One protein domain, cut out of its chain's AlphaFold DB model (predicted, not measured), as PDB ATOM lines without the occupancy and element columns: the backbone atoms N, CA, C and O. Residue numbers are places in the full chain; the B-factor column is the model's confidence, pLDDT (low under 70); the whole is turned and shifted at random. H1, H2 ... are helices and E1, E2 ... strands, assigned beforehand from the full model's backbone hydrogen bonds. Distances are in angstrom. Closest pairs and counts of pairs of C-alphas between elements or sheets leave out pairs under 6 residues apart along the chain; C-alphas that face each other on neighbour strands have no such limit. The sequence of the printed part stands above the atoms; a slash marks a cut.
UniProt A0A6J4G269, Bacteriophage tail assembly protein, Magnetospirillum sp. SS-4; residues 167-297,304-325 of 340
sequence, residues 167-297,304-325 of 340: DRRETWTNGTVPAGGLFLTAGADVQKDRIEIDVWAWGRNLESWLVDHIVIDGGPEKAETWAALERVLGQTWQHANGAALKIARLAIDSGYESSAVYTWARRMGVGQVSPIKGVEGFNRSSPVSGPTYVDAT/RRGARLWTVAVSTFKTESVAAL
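Overview. This is residues 167 to 297 and 304 to 325 of the 340 residues of the protein "Bacteriophage tail assembly protein" of Magnetospirillum sp. SS-4 (UniProt A0A6J4G269). One strongly twisted sheet of eight strands curls round helix H1, and H2 packs on the same face, over E6 and only just over E5, on which 3 of its 11 C-alphas fall. H3 runs on from the end of E8 and reaches away, meeting the sheet only with residues 314 to 317. The printed part has 153 residues, with three named helices and eight named strands; along the chain H1 comes between E3 and E4, H2 between E5 and E6, and H3 after E8; the sheet is branched, with both parallel and antiparallel neighbour pairs, and the class is mixed, helices and strands. The whole is compact, with a radius of gyration of the C-alphas of 16.3 A and spans of 49 by 40 by 28 A.

Along the chain. Residues 167 to 182 hold no named element. Find C-alpha 183 at (-57.917, -53.278, 14.149), where E1 begins; it runs 23.5 A to residue 190. Then come E2, residues 194 to 202, 25.8 A, and E3, residues 208 to 217, 26.6 A. H1, residues 223 to 234, begins at (-42.180, -29.740, 8.429) and spans 16.9 A. Next are E4, residues 236 to 239, E5, residues 244 to 253, 26.7 A, H2, residues 258 to 268, 15.4 A, and E6, residues 273 to 279, 19.3 A. E7 is residues 288 to 293, E8 residues 308 to 313, and H3, residues 314 to 325, 16.9 A, ends at (-43.885, -68.708, 9.592).

Arrangement. E1, E2 and E3 form a meander, each strand the antiparallel neighbour of the one before; look at N 187 and O 198, 2.9 A, and N 197 and O 214, 2.8 A. On the other side of E1 from E2 lies E5, parallel, with N 188 and O 251 at 2.8 A. E5 has three neighbours: it forms a hairpin with E4, N 237 and O 245 at 2.8 A, and is parallel to E6, N 274 and O 250 at 2.8 A. E5, H2 and E6 make a strand-helix-strand unit, two parallel neighbour strands with a helix between, whose crossover is right-handed. E8 is parallel to E6, N 277 and O 310 at 2.8 A, and antiparallel to the edge strand E7, N 311 and O 289 at 2.8 A. H1 comes closest to E5 at the C-alphas of Leu 233 and Ile 247, 6.1 A. H2 has a height over the sheet of 8.9 A and runs along the strands, at 10 degrees to E6 on the local plane. H1 and H2 are close but not clearly touching, the C-alphas of Trp 226 and Trp 264 being 7.4 A apart. In H1, H2 and H3 every O i to N i+4 pair is within hydrogen-bond range.

Size, cuts and confidence. The C-alphas of Asp 167 and Thr 297, the two farthest apart, are 53.8 A from each other. Residues 298 to 303 are not printed, and C-alphas 297 and 304 are 10.3 A apart across the cut. Of the links printed whole, none is long. Confidence is under 70 in 29 residues, among them 280 to 287 and 318 to 325.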
ATOM      1  N   ASP A 167     -44.150 -68.092  -3.116       70.94
ATOM      2  CA  ASP A 167     -45.204 -68.932  -3.701       70.94
ATOM      3  C   ASP A 167     -46.492 -68.961  -2.861       70.94
ATOM      4  O   ASP A 167     -47.576 -69.175  -3.400       70.94
ATOM      5  N   ARG A 168     -46.398 -68.696  -1.551       68.31
ATOM      6  CA  ARG A 168     -47.551 -68.564  -0.642       68.31
ATOM      7  C   ARG A 168     -48.206 -67.185  -0.672       68.31
ATOM      8  O   ARG A 168     -49.191 -66.988   0.037       68.31
ATOM      9  N   ARG A 169     -47.670 -66.225  -1.433       73.69
ATOM     10  CA  ARG A 169     -48.223 -64.868  -1.454       73.69
ATOM     11  C   ARG A 169     -49.668 -64.895  -1.947       73.69
ATOM     12  O   ARG A 169     -49.974 -65.437  -3.009       73.69
ATOM     13  N   GLU A 170     -50.552 -64.268  -1.188       70.75
ATOM     14  CA  GLU A 170     -51.909 -64.010  -1.645       70.75
ATOM     15  C   GLU A 170     -51.918 -62.741  -2.502       70.75
ATOM     16  O   GLU A 170     -51.155 -61.801  -2.269       70.75
ATOM     17  N   THR A 171     -52.766 -62.710  -3.530       71.50
ATOM     18  CA  THR A 171     -52.986 -61.477  -4.293       71.50
ATOM     19  C   THR A 171     -54.004 -60.641  -3.535       71.50
ATOM     20  O   THR A 171     -55.165 -61.036  -3.429       71.50
ATOM     21  N   TRP A 172     -53.565 -59.510  -2.989       69.94
ATOM     22  CA  TRP A 172     -54.400 -58.615  -2.194       69.94
ATOM     23  C   TRP A 172     -54.483 -57.224  -2.824       69.94
ATOM     24  O   TRP A 172     -53.524 -56.743  -3.428       69.94
ATOM     25  N   THR A 173     -55.635 -56.570  -2.680       73.69
ATOM     26  CA  THR A 173     -55.820 -55.183  -3.117       73.69
ATOM     27  C   THR A 173     -55.347 -54.239  -2.016       73.69
ATOM     28  O   THR A 173     -55.987 -54.143  -0.966       73.69
ATOM     29  N   ASN A 174     -54.251 -53.517  -2.267       76.94
ATOM     30  CA  ASN A 174     -53.727 -52.513  -1.336       76.94
ATOM     31  C   ASN A 174     -54.810 -51.506  -0.911       76.94
ATOM     32  O   ASN A 174     -55.678 -51.119  -1.697       76.94
ATOM     33  N   GLY A 175     -54.758 -51.089   0.354       77.00
ATOM     34  CA  GLY A 175     -55.670 -50.101   0.935       77.00
ATOM     35  C   GLY A 175     -57.008 -50.657   1.441       77.00
ATOM     36  O   GLY A 175     -57.800 -49.897   2.002       77.00
ATOM     37  N   THR A 176     -57.264 -51.964   1.296       84.94
ATOM     38  CA  THR A 176     -58.471 -52.625   1.829       84.94
ATOM     39  C   THR A 176     -58.125 -53.512   3.021       84.94
ATOM     40  O   THR A 176     -57.209 -54.328   2.942       84.94
ATOM     41  N   VAL A 177     -58.871 -53.394   4.122       87.81
ATOM     42  CA  VAL A 177     -58.705 -54.253   5.303       87.81
ATOM     43  C   VAL A 177     -59.474 -55.567   5.102       87.81
ATOM     44  O   VAL A 177     -60.678 -55.522   4.825       87.81
ATOM     45  N   PRO A 178     -58.826 -56.737   5.241       86.88
ATOM     46  CA  PRO A 178     -59.477 -58.037   5.085       86.88
ATOM     47  C   PRO A 178     -60.557 -58.277   6.134       86.88
ATOM     48  O   PRO A 178     -60.500 -57.719   7.222       86.88
ATOM     49  N   ALA A 179     -61.505 -59.174   5.840       87.25
ATOM     50  CA  ALA A 179     -62.630 -59.484   6.731       87.25
ATOM     51  C   ALA A 179     -62.216 -60.002   8.124       87.25
ATOM     52  O   ALA A 179     -63.006 -59.925   9.064       87.25
ATOM     53  N   GLY A 180     -61.001 -60.551   8.247       86.31
ATOM     54  CA  GLY A 180     -60.418 -60.981   9.519       86.31
ATOM     55  C   GLY A 180     -59.734 -59.862  10.313       86.31
ATOM     56  O   GLY A 180     -59.445 -60.064  11.490       86.31
ATOM     57  N   GLY A 181     -59.494 -58.694   9.707       89.50
ATOM     58  CA  GLY A 181     -58.795 -57.567  10.320       89.50
ATOM     59  C   GLY A 181     -59.677 -56.810  11.309       89.50
ATOM     60  O   GLY A 181     -60.586 -56.081  10.929       89.50
ATOM     61  N   LEU A 182     -59.391 -56.945  12.600       89.94
ATOM     62  CA  LEU A 182     -60.180 -56.351  13.680       89.94
ATOM     63  C   LEU A 182     -59.760 -54.912  13.997       89.94
ATOM     64  O   LEU A 182     -60.598 -54.085  14.354       89.94
ATOM     65  N   PHE A 183     -58.466 -54.610  13.900       92.06
ATOM     66  CA  PHE A 183     -57.917 -53.278  14.149       92.06
ATOM     67  C   PHE A 183     -56.636 -53.046  13.346       92.06
ATOM     68  O   PHE A 183     -56.005 -53.994  12.877       92.06
ATOM     69  N   LEU A 184     -56.258 -51.772  13.206       93.25
ATOM     70  CA  LEU A 184     -55.074 -51.349  12.463       93.25
ATOM     71  C   LEU A 184     -53.999 -50.784  13.386       93.25
ATOM     72  O   LEU A 184     -54.282 -49.976  14.276       93.25
ATOM     73  N   THR A 185     -52.753 -51.141  13.109       94.69
ATOM     74  CA  THR A 185     -51.564 -50.500  13.672       94.69
ATOM     75  C   THR A 185     -50.643 -50.052  12.553       94.69
ATOM     76  O   THR A 185     -50.689 -50.615  11.465       94.69
ATOM     77  N   ALA A 186     -49.768 -49.094  12.828       94.38
ATOM     78  CA  ALA A 186     -48.739 -48.691  11.882       94.38
ATOM     79  C   ALA A 186     -47.343 -48.723  12.509       94.38
ATOM     80  O   ALA A 186     -47.184 -48.420  13.695       94.38
ATOM     81  N   GLY A 187     -46.348 -49.078  11.706       93.62
ATOM     82  CA  GLY A 187     -44.932 -48.875  12.000       93.62
ATOM     83  C   GLY A 187     -44.388 -47.776  11.098       93.62
ATOM     84  O   GLY A 187     -44.710 -47.769   9.916       93.62
ATOM     85  N   ALA A 188     -43.612 -46.844  11.644       92.94
ATOM     86  CA  ALA A 188     -42.932 -45.809  10.876       92.94
ATOM     87  C   ALA A 188     -41.420 -45.876  11.115       92.94
ATOM     88  O   ALA A 188     -40.976 -45.858  12.268       92.94
ATOM     89  N   ASP A 189     -40.654 -45.917  10.030       91.56
ATOM     90  CA  ASP A 189     -39.195 -45.840  10.030       91.56
ATOM     91  C   ASP A 189     -38.749 -44.499   9.435       91.56
ATOM     92  O   ASP A 189     -39.159 -44.111   8.337       91.56
ATOM     93  N   VAL A 190     -37.939 -43.762  10.192       89.06
ATOM     94  CA  VAL A 190     -37.474 -42.424   9.819       89.06
ATOM     95  C   VAL A 190     -36.069 -42.538   9.256       89.06
ATOM     96  O   VAL A 190     -35.130 -42.882   9.968       89.06
ATOM     97  N   GLN A 191     -35.909 -42.174   7.988       87.25
ATOM     98  CA  GLN A 191     -34.621 -42.182   7.304       87.25
ATOM     99  C   GLN A 191     -34.196 -40.759   6.926       87.25
ATOM    100  O   GLN A 191     -34.897 -39.779   7.174       87.25
ATOM    101  N   LYS A 192     -33.004 -40.624   6.335       86.56
ATOM    102  CA  LYS A 192     -32.435 -39.316   5.975       86.56
ATOM    103  C   LYS A 192     -33.283 -38.562   4.948       86.56
ATOM    104  O   LYS A 192     -33.382 -37.340   5.014       86.56
ATOM    105  N   ASP A 193     -33.854 -39.273   3.986       90.50
ATOM    106  CA  ASP A 193     -34.523 -38.712   2.812       90.50
ATOM    107  C   ASP A 193     -36.017 -39.040   2.729       90.50
ATOM    108  O   ASP A 193     -36.704 -38.441   1.901       90.50
ATOM    109  N   ARG A 194     -36.528 -39.934   3.583       89.62
ATOM    110  CA  ARG A 194     -37.923 -40.387   3.569       89.62
ATOM    111  C   ARG A 194     -38.397 -40.909   4.922       89.62
ATOM    112  O   ARG A 194     -37.587 -41.237   5.791       89.62
ATOM    113  N   ILE A 195     -39.714 -41.028   5.064       90.75
ATOM    114  CA  ILE A 195     -40.362 -41.792   6.135       90.75
ATOM    115  C   ILE A 195     -41.165 -42.919   5.492       90.75
ATOM    116  O   ILE A 195     -42.069 -42.659   4.698       90.75
ATOM    117  N   GLU A 196     -40.832 -44.158   5.837       93.19
ATOM    118  CA  GLU A 196     -41.563 -45.347   5.392       93.19
ATOM    119  C   GLU A 196     -42.585 -45.740   6.457       93.19
ATOM    120  O   GLU A 196     -42.287 -45.719   7.653       93.19
ATOM    121  N   ILE A 197     -43.806 -46.057   6.030       93.62
ATOM    122  CA  ILE A 197     -44.914 -46.394   6.919       93.62
ATOM    123  C   ILE A 197     -45.563 -47.680   6.436       93.62
ATOM    124  O   ILE A 197     -46.105 -47.729   5.334       93.62
ATOM    125  N   ASP A 198     -45.603 -48.674   7.312       93.56
ATOM    126  CA  ASP A 198     -46.327 -49.917   7.080       93.56
ATOM    127  C   ASP A 198     -47.604 -49.945   7.908       93.56
ATOM    128  O   ASP A 198     -47.564 -49.829   9.138       93.56
ATOM    129  N   VAL A 199     -48.745 -50.134   7.246       92.62
ATOM    130  CA  VAL A 199     -50.051 -50.274   7.893       92.62
ATOM    131  C   VAL A 199     -50.425 -51.748   7.958       92.62
ATOM    132  O   VAL A 199     -50.618 -52.405   6.938       92.62
ATOM    133  N   TRP A 200     -50.586 -52.251   9.176       93.12
ATOM    134  CA  TRP A 200     -50.890 -53.645   9.467       93.12
ATOM    135  C   TRP A 200     -52.295 -53.794  10.037       93.12
ATOM    136  O   TRP A 200     -52.682 -53.073  10.961       93.12
ATOM    137  N   ALA A 201     -53.043 -54.763   9.520       92.62
ATOM    138  CA  ALA A 201     -54.282 -55.241  10.117       92.62
ATOM    139  C   ALA A 201     -54.020 -56.472  10.973       92.62
ATOM    140  O   ALA A 201     -53.275 -57.354  10.559       92.62
ATOM    141  N   TRP A 202     -54.678 -56.546  12.129       91.38
ATOM    142  CA  TRP A 202     -54.545 -57.660  13.066       91.38
ATOM    143  C   TRP A 202     -55.868 -58.375  13.271       91.38
ATOM    144  O   TRP A 202     -56.898 -57.746  13.529       91.38
ATOM    145  N   GLY A 203     -55.822 -59.696  13.169       89.56
ATOM    146  CA  GLY A 203     -56.938 -60.602  13.356       89.56
ATOM    147  C   GLY A 203     -56.831 -61.417  14.638       89.56
ATOM    148  O   GLY A 203     -56.160 -61.058  15.608       89.56
ATOM    149  N   ARG A 204     -57.556 -62.534  14.665       85.19
ATOM    150  CA  ARG A 204     -57.493 -63.492  15.774       85.19
ATOM    151  C   ARG A 204     -56.204 -64.305  15.662       85.19
ATOM    152  O   ARG A 204     -55.680 -64.479  14.574       85.19
ATOM    153  N   ASN A 205     -55.711 -64.829  16.783       80.25
ATOM    154  CA  ASN A 205     -54.520 -65.691  16.823       80.25
ATOM    155  C   ASN A 205     -53.233 -65.054  16.261       80.25
ATOM    156  O   ASN A 205     -52.347 -65.785  15.842       80.25
ATOM    157  N   LEU A 206     -53.118 -63.719  16.294       80.56
ATOM    158  CA  LEU A 206     -51.985 -62.962  15.732       80.56
ATOM    159  C   LEU A 206     -51.857 -63.038  14.200       80.56
ATOM    160  O   LEU A 206     -50.845 -62.594  13.663       80.56
ATOM    161  N   GLU A 207     -52.895 -63.514  13.504       82.62
ATOM    162  CA  GLU A 207     -52.992 -63.382  12.049       82.62
ATOM    163  C   GLU A 207     -52.905 -61.893  11.683       82.62
ATOM    164  O   GLU A 207     -53.532 -61.038  12.326       82.62
ATOM    165  N   SER A 208     -52.088 -61.563  10.684       87.94
ATOM    166  CA  SER A 208     -51.824 -60.177  10.306       87.94
ATOM    167  C   SER A 208     -51.663 -60.008   8.802       87.94
ATOM    168  O   SER A 208     -51.207 -60.908   8.100       87.94
ATOM    169  N   TRP A 209     -52.043 -58.829   8.313       88.38
ATOM    170  CA  TRP A 209     -51.980 -58.482   6.896       88.38
ATOM    171  C   TRP A 209     -51.369 -57.102   6.717       88.38
ATOM    172  O   TRP A 209     -51.792 -56.147   7.371       88.38
ATOM    173  N   LEU A 210     -50.421 -56.992   5.790       89.62
ATOM    174  CA  LEU A 210     -49.943 -55.700   5.316       89.62
ATOM    175  C   LEU A 210     -51.029 -55.093   4.421       89.62
ATOM    176  O   LEU A 210     -51.303 -55.594   3.333       89.62
ATOM    177  N   VAL A 211     -51.688 -54.046   4.914       89.81
ATOM    178  CA  VAL A 211     -52.785 -53.366   4.212       89.81
ATOM    179  C   VAL A 211     -52.239 -52.364   3.208       89.81
ATOM    180  O   VAL A 211     -52.787 -52.225   2.113       89.81
ATOM    181  N   ASP A 212     -51.203 -51.630   3.605       89.88
ATOM    182  CA  ASP A 212     -50.627 -50.567   2.797       89.88
ATOM    183  C   ASP A 212     -49.178 -50.288   3.202       89.88
ATOM    184  O   ASP A 212     -48.822 -50.424   4.376       89.88
ATOM    185  N   HIS A 213     -48.378 -49.864   2.228       91.25
ATOM    186  CA  HIS A 213     -47.012 -49.387   2.422       91.25
ATOM    187  C   HIS A 213     -46.906 -47.997   1.799       91.25
ATOM    188  O   HIS A 213     -47.070 -47.828   0.589       91.25
ATOM    189  N   ILE A 214     -46.658 -46.997   2.639       91.56
ATOM    190  CA  ILE A 214     -46.675 -45.587   2.261       91.56
ATOM    191  C   ILE A 214     -45.273 -45.023   2.455       91.56
ATOM    192  O   ILE A 214     -44.741 -45.027   3.563       91.56
ATOM    193  N   VAL A 215     -44.707 -44.470   1.386       93.56
ATOM    194  CA  VAL A 215     -43.432 -43.750   1.430       93.56
ATOM    195  C   VAL A 215     -43.715 -42.257   1.352       93.56
ATOM    196  O   VAL A 215     -44.343 -41.780   0.408       93.56
ATOM    197  N   ILE A 216     -43.271 -41.514   2.364       91.62
ATOM    198  CA  ILE A 216     -43.324 -40.053   2.376       91.62
ATOM    199  C   ILE A 216     -41.948 -39.527   1.993       91.62
ATOM    200  O   ILE A 216     -40.997 -39.646   2.767       91.62
ATOM    201  N   ASP A 217     -41.862 -38.898   0.823       90.94
ATOM    202  CA  ASP A 217     -40.641 -38.239   0.370       90.94
ATOM    203  C   ASP A 217     -40.315 -37.014   1.236       90.94
ATOM    204  O   ASP A 217     -41.144 -36.125   1.458       90.94
ATOM    205  N   GLY A 218     -39.065 -36.933   1.688       84.88
ATOM    206  CA  GLY A 218     -38.539 -35.854   2.515       84.88
ATOM    207  C   GLY A 218     -38.033 -36.344   3.870       84.88
ATOM    208  O   GLY A 218     -38.641 -37.193   4.513       84.88
ATOM    209  N   GLY A 219     -36.913 -35.773   4.312       84.19
ATOM    210  CA  GLY A 219     -36.300 -36.100   5.596       84.19
ATOM    211  C   GLY A 219     -36.994 -35.459   6.808       84.19
ATOM    212  O   GLY A 219     -37.801 -34.538   6.655       84.19
ATOM    213  N   PRO A 220     -36.618 -35.878   8.028       84.19
ATOM    214  CA  PRO A 220     -37.187 -35.402   9.295       84.19
ATOM    215  C   PRO A 220     -36.952 -33.908   9.576       84.19
ATOM    216  O   PRO A 220     -37.569 -33.352  10.482       84.19
ATOM    217  N   GLU A 221     -36.094 -33.238   8.807       83.62
ATOM    218  CA  GLU A 221     -35.879 -31.789   8.905       83.62
ATOM    219  C   GLU A 221     -37.045 -30.968   8.324       83.62
ATOM    220  O   GLU A 221     -37.219 -29.800   8.670       83.62
ATOM    221  N   LYS A 222     -37.860 -31.563   7.442       87.00
ATOM    222  CA  LYS A 222     -38.938 -30.866   6.730       87.00
ATOM    223  C   LYS A 222     -40.254 -30.948   7.497       87.00
ATOM    224  O   LYS A 222     -40.739 -32.031   7.827       87.00
ATOM    225  N   ALA A 223     -40.886 -29.802   7.744       87.44
ATOM    226  CA  ALA A 223     -42.180 -29.740   8.429       87.44
ATOM    227  C   ALA A 223     -43.301 -30.410   7.612       87.44
ATOM    228  O   ALA A 223     -44.233 -30.984   8.178       87.44
ATOM    229  N   GLU A 224     -43.185 -30.371   6.285       90.12
ATOM    230  CA  GLU A 224     -44.124 -30.960   5.333       90.12
ATOM    231  C   GLU A 224     -44.179 -32.487   5.460       90.12
ATOM    232  O   GLU A 224     -45.262 -33.067   5.378       90.12
ATOM    233  N   THR A 225     -43.036 -33.126   5.726       90.12
ATOM    234  CA  THR A 225     -42.929 -34.576   5.938       90.12
ATOM    235  C   THR A 225     -43.721 -35.002   7.176       90.12
ATOM    236  O   THR A 225     -44.528 -35.931   7.120       90.12
ATOM    237  N   TRP A 226     -43.587 -34.268   8.283       89.69
ATOM    238  CA  TRP A 226     -44.362 -34.532   9.499       89.69
ATOM    239  C   TRP A 226     -45.858 -34.269   9.309       89.69
ATOM    240  O   TRP A 226     -46.681 -35.044   9.788       89.69
ATOM    241  N   ALA A 227     -46.229 -33.210   8.583       90.50
ATOM    242  CA  ALA A 227     -47.627 -32.937   8.248       90.50
ATOM    243  C   ALA A 227     -48.230 -34.032   7.348       90.50
ATOM    244  O   ALA A 227     -49.414 -34.351   7.453       90.50
ATOM    245  N   ALA A 228     -47.424 -34.635   6.471       91.75
ATOM    246  CA  ALA A 228     -47.839 -35.779   5.674       91.75
ATOM    247  C   ALA A 228     -48.088 -37.025   6.531       91.75
ATOM    248  O   ALA A 228     -49.123 -37.670   6.365       91.75
ATOM    249  N   LEU A 229     -47.213 -37.304   7.498       91.31
ATOM    250  CA  LEU A 229     -47.391 -38.406   8.445       91.31
ATOM    251  C   LEU A 229     -48.661 -38.229   9.301       91.31
ATOM    252  O   LEU A 229     -49.392 -39.187   9.549       91.31
ATOM    253  N   GLU A 230     -48.986 -36.995   9.694       91.38
ATOM    254  CA  GLU A 230     -50.241 -36.683  10.395       91.38
ATOM    255  C   GLU A 230     -51.485 -36.959   9.547       91.38
ATOM    256  O   GLU A 230     -52.482 -37.473  10.060       91.38
ATOM    257  N   ARG A 231     -51.432 -36.674   8.239       91.75
ATOM    258  CA  ARG A 231     -52.530 -37.016   7.323       91.75
ATOM    259  C   ARG A 231     -52.751 -38.524   7.252       91.75
ATOM    260  O   ARG A 231     -53.906 -38.944   7.250       91.75
ATOM    261  N   VAL A 232     -51.680 -39.321   7.264       90.81
ATOM    262  CA  VAL A 232     -51.777 -40.790   7.296       90.81
ATOM    263  C   VAL A 232     -52.444 -41.262   8.590       90.81
ATOM    264  O   VAL A 232     -53.362 -42.071   8.542       90.81
ATOM    265  N   LEU A 233     -52.082 -40.706   9.751       88.88
ATOM    266  CA  LEU A 233     -52.745 -41.040  11.023       88.88
ATOM    267  C   LEU A 233     -54.252 -40.728  11.032       88.88
ATOM    268  O   LEU A 233     -55.028 -41.417  11.700       88.88
ATOM    269  N   GLY A 234     -54.662 -39.675  10.323       88.44
ATOM    270  CA  GLY A 234     -56.061 -39.267  10.190       88.44
ATOM    271  C   GLY A 234     -56.858 -40.044   9.137       88.44
ATOM    272  O   GLY A 234     -58.091 -39.969   9.146       88.44
ATOM    273  N   GLN A 235     -56.178 -40.773   8.252       91.56
ATOM    274  CA  GLN A 235     -56.784 -41.517   7.156       91.56
ATOM    275  C   GLN A 235     -57.645 -42.678   7.676       91.56
ATOM    276  O   GLN A 235     -57.454 -43.203   8.776       91.56
ATOM    277  N   THR A 236     -58.638 -43.063   6.877       92.25
ATOM    278  CA  THR A 236     -59.463 -44.248   7.119       92.25
ATOM    279  C   THR A 236     -59.285 -45.257   6.003       92.25
ATOM    280  O   THR A 236     -59.314 -44.883   4.831       92.25
ATOM    281  N   TRP A 237     -59.203 -46.528   6.370       91.81
ATOM    282  CA  TRP A 237     -59.144 -47.657   5.452       91.81
ATOM    283  C   TRP A 237     -60.486 -48.374   5.418       91.81
ATOM    284  O   TRP A 237     -61.140 -48.544   6.451       91.81
ATOM    285  N   GLN A 238     -60.897 -48.787   4.222       92.75
ATOM    286  CA  GLN A 238     -62.146 -49.514   4.023       92.75
ATOM    287  C   GLN A 238     -61.947 -50.977   4.400       92.75
ATOM    288  O   GLN A 238     -61.050 -51.640   3.886       92.75
ATOM    289  N   HIS A 239     -62.781 -51.484   5.296       90.94
ATOM    290  CA  HIS A 239     -62.817 -52.890   5.663       90.94
ATOM    291  C   HIS A 239     -63.740 -53.664   4.720       90.94
ATOM    292  O   HIS A 239     -64.729 -53.131   4.221       90.94
ATOM    293  N   ALA A 240     -63.455 -54.948   4.502       87.31
ATOM    294  CA  ALA A 240     -64.208 -55.811   3.590       87.31
ATOM    295  C   ALA A 240     -65.716 -55.925   3.916       87.31
ATOM    296  O   ALA A 240     -66.513 -56.263   3.050       87.31
ATOM    297  N   ASN A 241     -66.121 -55.626   5.156       86.12
ATOM    298  CA  ASN A 241     -67.531 -55.561   5.578       86.12
ATOM    299  C   ASN A 241     -68.189 -54.175   5.385       86.12
ATOM    300  O   ASN A 241     -69.323 -53.983   5.816       86.12
ATOM    301  N   GLY A 242     -67.479 -53.208   4.796       85.50
ATOM    302  CA  GLY A 242     -67.939 -51.834   4.572       85.50
ATOM    303  C   GLY A 242     -67.686 -50.853   5.725       85.50
ATOM    304  O   GLY A 242     -68.042 -49.683   5.603       85.50
ATOM    305  N   ALA A 243     -67.093 -51.283   6.844       90.00
ATOM    306  CA  ALA A 243     -66.709 -50.379   7.930       90.00
ATOM    307  C   ALA A 243     -65.440 -49.579   7.586       90.00
ATOM    308  O   ALA A 243     -64.547 -50.075   6.906       90.00
ATOM    309  N   ALA A 244     -65.317 -48.364   8.119       91.88
ATOM    310  CA  ALA A 244     -64.101 -47.561   8.005       91.88
ATOM    311  C   ALA A 244     -63.259 -47.685   9.284       91.88
ATOM    312  O   ALA A 244     -63.715 -47.322  10.371       91.88
ATOM    313  N   LEU A 245     -62.026 -48.175   9.158       92.25
ATOM    314  CA  LEU A 245     -61.081 -48.322  10.264       92.25
ATOM    315  C   LEU A 245     -60.014 -47.227  10.224       92.25
ATOM    316  O   LEU A 245     -59.623 -46.760   9.159       92.25
ATOM    317  N   LYS A 246     -59.526 -46.827  11.399       93.06
ATOM    318  CA  LYS A 246     -58.395 -45.900  11.568       93.06
ATOM    319  C   LYS A 246     -57.223 -46.621  12.217       93.06
ATOM    320  O   LYS A 246     -57.423 -47.621  12.908       93.06
ATOM    321  N   ILE A 247     -56.022 -46.069  12.060       93.06
ATOM    322  CA  ILE A 247     -54.847 -46.515  12.814       93.06
ATOM    323  C   ILE A 247     -55.092 -46.264  14.306       93.06
ATOM    324  O   ILE A 247     -55.189 -45.117  14.754       93.06
ATOM    325  N   ALA A 248     -55.177 -47.346  15.079       91.75
ATOM    326  CA  ALA A 248     -55.371 -47.288  16.524       91.75
ATOM    327  C   ALA A 248     -54.079 -46.887  17.249       91.75
ATOM    328  O   ALA A 248     -54.112 -46.149  18.235       91.75
ATOM    329  N   ARG A 249     -52.934 -47.370  16.754       92.25
ATOM    330  CA  ARG A 249     -51.613 -47.107  17.328       92.25
ATOM    331  C   ARG A 249     -50.552 -47.049  16.233       92.25
ATOM    332  O   ARG A 249     -50.533 -47.917  15.366       92.25
ATOM    333  N   LEU A 250     -49.651 -46.076  16.318       93.31
ATOM    334  CA  LEU A 250     -48.462 -45.966  15.482       93.31
ATOM    335  C   LEU A 250     -47.207 -46.060  16.352       93.31
ATOM    336  O   LEU A 250     -47.044 -45.288  17.303       93.31
ATOM    337  N   ALA A 251     -46.328 -47.001  16.024       92.81
ATOM    338  CA  ALA A 251     -44.983 -47.080  16.571       92.81
ATOM    339  C   ALA A 251     -44.013 -46.392  15.605       92.81
ATOM    340  O   ALA A 251     -44.039 -46.684  14.417       92.81
ATOM    341  N   ILE A 252     -43.182 -45.474  16.099       91.44
ATOM    342  CA  ILE A 252     -42.192 -44.762  15.275       91.44
ATOM    343  C   ILE A 252     -40.791 -45.029  15.806       91.44
ATOM    344  O   ILE A 252     -40.552 -44.831  17.004       91.44
ATOM    345  N   ASP A 253     -39.885 -45.501  14.950       88.88
ATOM    346  CA  ASP A 253     -38.506 -45.731  15.368       88.88
ATOM    347  C   ASP A 253     -37.797 -44.402  15.653       88.88
ATOM    348  O   ASP A 253     -37.945 -43.408  14.946       88.88
ATOM    349  N   SER A 254     -37.046 -44.384  16.749       85.12
ATOM    350  CA  SER A 254     -36.256 -43.240  17.205       85.12
ATOM    351  C   SER A 254     -34.754 -43.468  17.026       85.12
ATOM    352  O   SER A 254     -33.957 -42.714  17.587       85.12
ATOM    353  N   GLY A 255     -34.355 -44.498  16.268       78.44
ATOM    354  CA  GLY A 255     -32.961 -44.795  15.931       78.44
ATOM    355  C   GLY A 255     -32.247 -43.669  15.175       78.44
ATOM    356  O   GLY A 255     -31.052 -43.462  15.388       78.44
ATOM    357  N   TYR A 256     -32.982 -42.898  14.372       80.00
ATOM    358  CA  TYR A 256     -32.487 -41.751  13.612       80.00
ATOM    359  C   TYR A 256     -33.270 -40.475  13.976       80.00
ATOM    360  O   TYR A 256     -34.481 -40.530  14.176       80.00
ATOM    361  N   GLU A 257     -32.578 -39.335  14.116       79.81
ATOM    362  CA  GLU A 257     -33.168 -38.024  14.467       79.81
ATOM    363  C   GLU A 257     -34.156 -38.063  15.654       79.81
ATOM    364  O   GLU A 257     -35.272 -37.529  15.618       79.81
ATOM    365  N   SER A 258     -33.735 -38.697  16.758       80.75
ATOM    366  CA  SER A 258     -34.594 -38.967  17.918       80.75
ATOM    367  C   SER A 258     -35.273 -37.709  18.485       80.75
ATOM    368  O   SER A 258     -36.406 -37.777  18.953       80.75
ATOM    369  N   SER A 259     -34.614 -36.547  18.435       82.38
ATOM    370  CA  SER A 259     -35.148 -35.269  18.936       82.38
ATOM    371  C   SER A 259     -36.379 -34.790  18.153       82.38
ATOM    372  O   SER A 259     -37.359 -34.331  18.758       82.38
ATOM    373  N   ALA A 260     -36.362 -34.933  16.825       83.62
ATOM    374  CA  ALA A 260     -37.473 -34.597  15.943       83.62
ATOM    375  C   ALA A 260     -38.649 -35.557  16.170       83.62
ATOM    376  O   ALA A 260     -39.772 -35.108  16.421       83.62
ATOM    377  N   VAL A 261     -38.365 -36.865  16.230       84.75
ATOM    378  CA  VAL A 261     -39.349 -37.922  16.530       84.75
ATOM    379  C   VAL A 261     -40.047 -37.666  17.868       84.75
ATOM    380  O   VAL A 261     -41.277 -37.687  17.951       84.75
ATOM    381  N   TYR A 262     -39.293 -37.366  18.928       84.56
ATOM    382  CA  TYR A 262     -39.856 -37.082  20.251       84.56
ATOM    383  C   TYR A 262     -40.685 -35.799  20.275       84.56
ATOM    384  O   TYR A 262     -41.720 -35.734  20.945       84.56
ATOM    385  N   THR A 263     -40.263 -34.766  19.549       85.25
ATOM    386  CA  THR A 263     -41.015 -33.508  19.458       85.25
ATOM    387  C   THR A 263     -42.345 -33.705  18.746       85.25
ATOM    388  O   THR A 263     -43.378 -33.276  19.264       85.25
ATOM    389  N   TRP A 264     -42.343 -34.424  17.629       85.69
ATOM    390  CA  TRP A 264     -43.555 -34.747  16.891       85.69
ATOM    391  C   TRP A 264     -44.497 -35.674  17.678       85.69
ATOM    392  O   TRP A 264     -45.680 -35.368  17.840       85.69
ATOM    393  N   ALA A 265     -43.979 -36.749  18.279       86.12
ATOM    394  CA  ALA A 265     -44.786 -37.692  19.054       86.12
ATOM    395  C   ALA A 265     -45.478 -37.039  20.266       86.12
ATOM    396  O   ALA A 265     -46.598 -37.411  20.624       86.12
ATOM    397  N   ARG A 266     -44.854 -36.023  20.883       82.69
ATOM    398  CA  ARG A 266     -45.489 -35.224  21.948       82.69
ATOM    399  C   ARG A 266     -46.709 -34.453  21.447       82.69
ATOM    400  O   ARG A 266     -47.692 -34.371  22.179       82.69
ATOM    401  N   ARG A 267     -46.652 -33.912  20.223       84.44
ATOM    402  CA  ARG A 267     -47.758 -33.167  19.599       84.44
ATOM    403  C   ARG A 267     -48.958 -34.072  19.310       84.44
ATOM    404  O   ARG A 267     -50.086 -33.655  19.545       84.44
ATOM    405  N   MET A 268     -48.711 -35.300  18.857       83.38
ATOM    406  CA  MET A 268     -49.762 -36.281  18.534       83.38
ATOM    407  C   MET A 268     -50.408 -36.931  19.760       83.38
ATOM    408  O   MET A 268     -51.551 -37.379  19.713       83.38
ATOM    409  N   GLY A 269     -49.697 -36.946  20.885       77.12
ATOM    410  CA  GLY A 269     -50.202 -37.473  22.141       77.12
ATOM    411  C   GLY A 269     -49.973 -38.976  22.313       77.12
ATOM    412  O   GLY A 269     -49.916 -39.773  21.378       77.12
ATOM    413  N   VAL A 270     -49.874 -39.375  23.581       73.19
ATOM    414  CA  VAL A 270     -49.458 -40.723  24.018       73.19
ATOM    415  C   VAL A 270     -50.483 -41.831  23.737       73.19
ATOM    416  O   VAL A 270     -50.201 -43.005  23.986       73.19
ATOM    417  N   GLY A 271     -51.691 -41.461  23.306       74.56
ATOM    418  CA  GLY A 271     -52.775 -42.397  23.014       74.56
ATOM    419  C   GLY A 271     -52.619 -43.079  21.658       74.56
ATOM    420  O   GLY A 271     -52.931 -44.262  21.553       74.56
ATOM    421  N   GLN A 272     -52.087 -42.361  20.664       82.31
ATOM    422  CA  GLN A 272     -52.026 -42.832  19.280       82.31
ATOM    423  C   GLN A 272     -50.593 -43.096  18.809       82.31
ATOM    424  O   GLN A 272     -50.376 -44.077  18.111       82.31
ATOM    425  N   VAL A 273     -49.601 -42.303  19.236       88.56
ATOM    426  CA  VAL A 273     -48.201 -42.449  18.796       88.56
ATOM    427  C   VAL A 273     -47.312 -42.937  19.936       88.56
ATOM    428  O   VAL A 273     -47.468 -42.548  21.096       88.56
ATOM    429  N   SER A 274     -46.383 -43.840  19.631       90.38
ATOM    430  CA  SER A 274     -45.431 -44.409  20.587       90.38
ATOM    431  C   SER A 274     -44.029 -44.471  19.968       90.38
ATOM    432  O   SER A 274     -43.783 -45.320  19.117       90.38
ATOM    433  N   PRO A 275     -43.099 -43.589  20.381       89.12
ATOM    434  CA  PRO A 275     -41.692 -43.713  20.021       89.12
ATOM    435  C   PRO A 275     -41.113 -45.018  20.561       89.12
ATOM    436  O   PRO A 275     -41.266 -45.319  21.752       89.12
ATOM    437  N   ILE A 276     -40.442 -45.769  19.697       89.12
ATOM    438  CA  ILE A 276     -39.775 -47.021  20.045       89.12
ATOM    439  C   ILE A 276     -38.274 -46.914  19.790       89.12
ATOM    440  O   ILE A 276     -37.819 -46.114  18.977       89.12
ATOM    441  N   LYS A 277     -37.495 -47.716  20.511       84.94
ATOM    442  CA  LYS A 277     -36.080 -47.939  20.229       84.94
ATOM    443  C   LYS A 277     -35.791 -49.426  20.285       84.94
ATOM    444  O   LYS A 277     -36.017 -50.072  21.316       84.94
ATOM    445  N   GLY A 278     -35.269 -49.946  19.182       78.56
ATOM    446  CA  GLY A 278     -34.732 -51.294  19.126       78.56
ATOM    447  C   GLY A 278     -33.487 -51.425  20.000       78.56
ATOM    448  O   GLY A 278     -32.616 -50.555  20.009       78.56
ATOM    449  N   VAL A 279     -33.407 -52.511  20.758       73.88
ATOM    450  CA  VAL A 279     -32.205 -52.884  21.507       73.88
ATOM    451  C   VAL A 279     -31.857 -54.336  21.242       73.88
ATOM    452  O   VAL A 279     -32.734 -55.193  21.109       73.88
ATOM    453  N   GLU A 280     -30.559 -54.600  21.196       57.25
ATOM    454  CA  GLU A 280     -30.021 -55.949  21.112       57.25
ATOM    455  C   GLU A 280     -30.002 -56.610  22.498       57.25
ATOM    456  O   GLU A 280     -29.814 -55.949  23.527       57.25
ATOM    457  N   GLY A 281     -30.200 -57.929  22.522       48.16
ATOM    458  CA  GLY A 281     -30.061 -58.761  23.716       48.16
ATOM    459  C   GLY A 281     -31.289 -59.623  24.012       48.16
ATOM    460  O   GLY A 281     -32.380 -59.113  24.247       48.16
ATOM    461  N   PHE A 282     -31.069 -60.938  24.091       44.59
ATOM    462  CA  PHE A 282     -32.070 -61.946  24.469       44.59
ATOM    463  C   PHE A 282     -32.291 -62.064  25.992       44.59
ATOM    464  O   PHE A 282     -33.200 -62.756  26.432       44.59
ATOM    465  N   ASN A 283     -31.479 -61.378  26.805       43.28
ATOM    466  CA  ASN A 283     -31.442 -61.502  28.271       43.28
ATOM    467  C   ASN A 283     -32.303 -60.460  29.014       43.28
ATOM    468  O   ASN A 283     -31.941 -60.012  30.102       43.28
ATOM    469  N   ARG A 284     -33.432 -60.021  28.441       53.31
ATOM    470  CA  ARG A 284     -34.349 -59.099  29.134       53.31
ATOM    471  C   ARG A 284     -35.576 -59.839  29.646       53.31
ATOM    472  O   ARG A 284     -36.204 -60.584  28.909       53.31
ATOM    473  N   SER A 285     -35.943 -59.563  30.895       51.28
ATOM    474  CA  SER A 285     -37.127 -60.116  31.565       51.28
ATOM    475  C   SER A 285     -38.461 -59.691  30.937       51.28
ATOM    476  O   SER A 285     -39.482 -60.302  31.228       51.28
ATOM    477  N   SER A 286     -38.466 -58.659  30.084       63.66
ATOM    478  CA  SER A 286     -39.630 -58.246  29.295       63.66
ATOM    479  C   SER A 286     -39.217 -57.840  27.871       63.66
ATOM    480  O   SER A 286     -38.317 -56.999  27.731       63.66
ATOM    481  N   PRO A 287     -39.878 -58.365  26.817       62.72
ATOM    482  CA  PRO A 287     -39.567 -58.044  25.421       62.72
ATOM    483  C   PRO A 287     -39.918 -56.595  25.045       62.72
ATOM    484  O   PRO A 287     -39.305 -56.026  24.144       62.72
ATOM    485  N   VAL A 288     -40.843 -55.960  25.772       75.38
ATOM    486  CA  VAL A 288     -41.125 -54.519  25.684       75.38
ATOM    487  C   VAL A 288     -40.962 -53.902  27.067       75.38
ATOM    488  O   VAL A 288     -41.562 -54.350  28.042       75.38
ATOM    489  N   SER A 289     -40.128 -52.873  27.173       74.19
ATOM    490  CA  SER A 289     -39.831 -52.179  28.430       74.19
ATOM    491  C   SER A 289     -40.106 -50.688  28.288       74.19
ATOM    492  O   SER A 289     -39.624 -50.054  27.352       74.19
ATOM    493  N   GLY A 290     -40.863 -50.099  29.211       70.12
ATOM    494  CA  GLY A 290     -41.194 -48.677  29.168       70.12
ATOM    495  C   GLY A 290     -42.559 -48.360  29.780       70.12
ATOM    496  O   GLY A 290     -43.194 -49.244  30.353       70.12
ATOM    497  N   PRO A 291     -43.016 -47.100  29.676       69.94
ATOM    498  CA  PRO A 291     -42.335 -45.990  29.014       69.94
ATOM    499  C   PRO A 291     -41.252 -45.347  29.897       69.94
ATOM    500  O   PRO A 291     -41.484 -45.049  31.068       69.94
ATOM    501  N   THR A 292     -40.078 -45.068  29.331       71.19
ATOM    502  CA  THR A 292     -39.063 -44.207  29.960       71.19
ATOM    503  C   THR A 292     -39.222 -42.772  29.453       71.19
ATOM    504  O   THR A 292     -39.410 -42.548  28.260       71.19
ATOM    505  N   TYR A 293     -39.166 -41.791  30.356       72.88
ATOM    506  CA  TYR A 293     -39.167 -40.371  29.987       72.88
ATOM    507  C   TYR A 293     -37.771 -39.967  29.515       72.88
ATOM    508  O   TYR A 293     -36.821 -40.077  30.294       72.88
ATOM    509  N   VAL A 294     -37.659 -39.523  28.262       57.91
ATOM    510  CA  VAL A 294     -36.361 -39.202  27.631       57.91
ATOM    511  C   VAL A 294     -35.928 -37.751  27.874       57.91
ATOM    512  O   VAL A 294     -34.741 -37.452  27.847       57.91
ATOM    513  N   ASP A 295     -36.868 -36.857  28.194       56.03
ATOM    514  CA  ASP A 295     -36.575 -35.434  28.388       56.03
ATOM    515  C   ASP A 295     -36.087 -35.131  29.821       56.03
ATOM    516  O   ASP A 295     -36.808 -35.366  30.803       56.03
ATOM    517  N   ALA A 296     -34.899 -34.530  29.934       47.03
ATOM    518  CA  ALA A 296     -34.370 -33.914  31.151       47.03
ATOM    519  C   ALA A 296     -34.238 -32.393  30.952       47.03
ATOM    520  O   ALA A 296     -33.824 -31.940  29.889       47.03
ATOM    521  N   THR A 297     -34.603 -31.589  31.954       45.50
ATOM    522  CA  THR A 297     -34.282 -30.149  31.967       45.50
ATOM    523  C   THR A 297     -32.768 -29.931  32.125       45.50
ATOM    524  O   THR A 297     -32.073 -30.845  32.562       45.50
ATOM    525  N   ARG A 304     -42.243 -33.720  33.392       46.53
ATOM    526  CA  ARG A 304     -43.490 -34.410  33.808       46.53
ATOM    527  C   ARG A 304     -44.435 -34.784  32.641       46.53
ATOM    528  O   ARG A 304     -45.349 -35.579  32.834       46.53
ATOM    529  N   ARG A 305     -44.211 -34.226  31.443       56.69
ATOM    530  CA  ARG A 305     -44.896 -34.524  30.164       56.69
ATOM    531  C   ARG A 305     -43.917 -34.912  29.037       56.69
ATOM    532  O   ARG A 305     -44.207 -34.670  27.869       56.69
ATOM    533  N   GLY A 306     -42.742 -35.438  29.380       60.19
ATOM    534  CA  GLY A 306     -41.717 -35.787  28.396       60.19
ATOM    535  C   GLY A 306     -42.149 -36.899  27.437       60.19
ATOM    536  O   GLY A 306     -43.081 -37.656  27.732       60.19
ATOM    537  N   ALA A 307     -41.464 -37.001  26.296       64.06
ATOM    538  CA  ALA A 307     -41.688 -38.088  25.349       64.06
ATOM    539  C   ALA A 307     -41.499 -39.454  26.035       64.06
ATOM    540  O   ALA A 307     -40.548 -39.671  26.793       64.06
ATOM    541  N   ARG A 308     -42.456 -40.357  25.795       79.50
ATOM    542  CA  ARG A 308     -42.508 -41.701  26.375       79.50
ATOM    543  C   ARG A 308     -41.879 -42.686  25.403       79.50
ATOM    544  O   ARG A 308     -42.529 -43.072  24.437       79.50
ATOM    545  N   LEU A 309     -40.641 -43.078  25.672       80.88
ATOM    546  CA  LEU A 309     -39.920 -44.046  24.859       80.88
ATOM    547  C   LEU A 309     -40.179 -45.466  25.349       80.88
ATOM    548  O   LEU A 309     -40.057 -45.757  26.543       80.88
ATOM    549  N   TRP A 310     -40.480 -46.349  24.409       83.12
ATOM    550  CA  TRP A 310     -40.561 -47.783  24.632       83.12
ATOM    551  C   TRP A 310     -39.324 -48.456  24.060       83.12
ATOM    552  O   TRP A 310     -38.862 -48.136  22.970       83.12
ATOM    553  N   THR A 311     -38.772 -49.396  24.805       82.00
ATOM    554  CA  THR A 311     -37.617 -50.174  24.383       82.00
ATOM    555  C   THR A 311     -38.081 -51.561  23.973       82.00
ATOM    556  O   THR A 311     -38.769 -52.221  24.753       82.00
ATOM    557  N   VAL A 312     -37.704 -51.999  22.775       80.12
ATOM    558  CA  VAL A 312     -38.185 -53.244  22.164       80.12
ATOM    559  C   VAL A 312     -37.008 -54.188  21.935       80.12
ATOM    560  O   VAL A 312     -36.039 -53.825  21.265       80.12
ATOM    561  N   ALA A 313     -37.083 -55.396  22.493       77.88
ATOM    562  CA  ALA A 313     -36.118 -56.467  22.260       77.88
ATOM    563  C   ALA A 313     -36.342 -57.053  20.858       77.88
ATOM    564  O   ALA A 313     -37.155 -57.955  20.658       77.88
ATOM    565  N   VAL A 314     -35.632 -56.502  19.872       72.25
ATOM    566  CA  VAL A 314     -35.860 -56.786  18.444       72.25
ATOM    567  C   VAL A 314     -35.676 -58.268  18.131       72.25
ATOM    568  O   VAL A 314     -36.404 -58.836  17.320       72.25
ATOM    569  N   SER A 315     -34.710 -58.908  18.787       64.94
ATOM    570  CA  SER A 315     -34.373 -60.302  18.538       64.94
ATOM    571  C   SER A 315     -35.489 -61.265  18.955       64.94
ATOM    572  O   SER A 315     -35.767 -62.202  18.215       64.94
ATOM    573  N   THR A 316     -36.188 -60.996  20.064       66.56
ATOM    574  CA  THR A 316     -37.329 -61.810  20.516       66.56
ATOM    575  C   THR A 316     -38.467 -61.791  19.497       66.56
ATOM    576  O   THR A 316     -38.926 -62.848  19.074       66.56
ATOM    577  N   PHE A 317     -38.869 -60.602  19.034       72.69
ATOM    578  CA  PHE A 317     -39.967 -60.468  18.069       72.69
ATOM    579  C   PHE A 317     -39.625 -61.047  16.695       72.69
ATOM    580  O   PHE A 317     -40.479 -61.667  16.065       72.69
ATOM    581  N   LYS A 318     -38.368 -60.915  16.246       67.75
ATOM    582  CA  LYS A 318     -37.904 -61.583  15.021       67.75
ATOM    583  C   LYS A 318     -38.021 -63.102  15.136       67.75
ATOM    584  O   LYS A 318     -38.528 -63.733  14.213       67.75
ATOM    585  N   THR A 319     -37.605 -63.685  16.261       63.66
ATOM    586  CA  THR A 319     -37.733 -65.129  16.494       63.66
ATOM    587  C   THR A 319     -39.197 -65.570  16.505       63.66
ATOM    588  O   THR A 319     -39.521 -66.562  15.863       63.66
ATOM    589  N   GLU A 320     -40.097 -64.829  17.158       67.94
ATOM    590  CA  GLU A 320     -41.536 -65.140  17.154       67.94
ATOM    591  C   GLU A 320     -42.146 -65.076  15.749       67.94
ATOM    592  O   GLU A 320     -42.869 -65.991  15.353       67.94
ATOM    593  N   SER A 321     -41.817 -64.043  14.964       67.69
ATOM    594  CA  SER A 321     -42.287 -63.926  13.576       67.69
ATOM    595  C   SER A 321     -41.794 -65.085  12.708       67.69
ATOM    596  O   SER A 321     -42.569 -65.666  11.951       67.69
ATOM    597  N   VAL A 322     -40.521 -65.475  12.840       64.56
ATOM    598  CA  VAL A 322     -39.976 -66.630  12.108       64.56
ATOM    599  C   VAL A 322     -40.628 -67.935  12.571       64.56
ATOM    600  O   VAL A 322     -40.997 -68.757  11.734       64.56
ATOM    601  N   ALA A 323     -40.839 -68.117  13.876       61.19
ATOM    602  CA  ALA A 323     -41.496 -69.303  14.423       61.19
ATOM    603  C   ALA A 323     -42.944 -69.449  13.920       61.19
ATOM    604  O   ALA A 323     -43.360 -70.553  13.564       61.19
ATOM    605  N   ALA A 324     -43.692 -68.344  13.823       63.47
ATOM    606  CA  ALA A 324     -45.037 -68.332  13.249       63.47
ATOM    607  C   ALA A 324     -45.034 -68.766  11.771       63.47
ATOM    608  O   ALA A 324     -45.857 -69.583  11.354       63.47
ATOM    609  N   LEU A 325     -44.053 -68.301  10.990       63.88
ATOM    610  CA  LEU A 325     -43.885 -68.708   9.592       63.88
ATOM    611  C   LEU A 325     -43.470 -70.188   9.455       63.88
ATOM    612  O   LEU A 325     -43.925 -70.865   8.529       63.88
TER     613      LEU A 325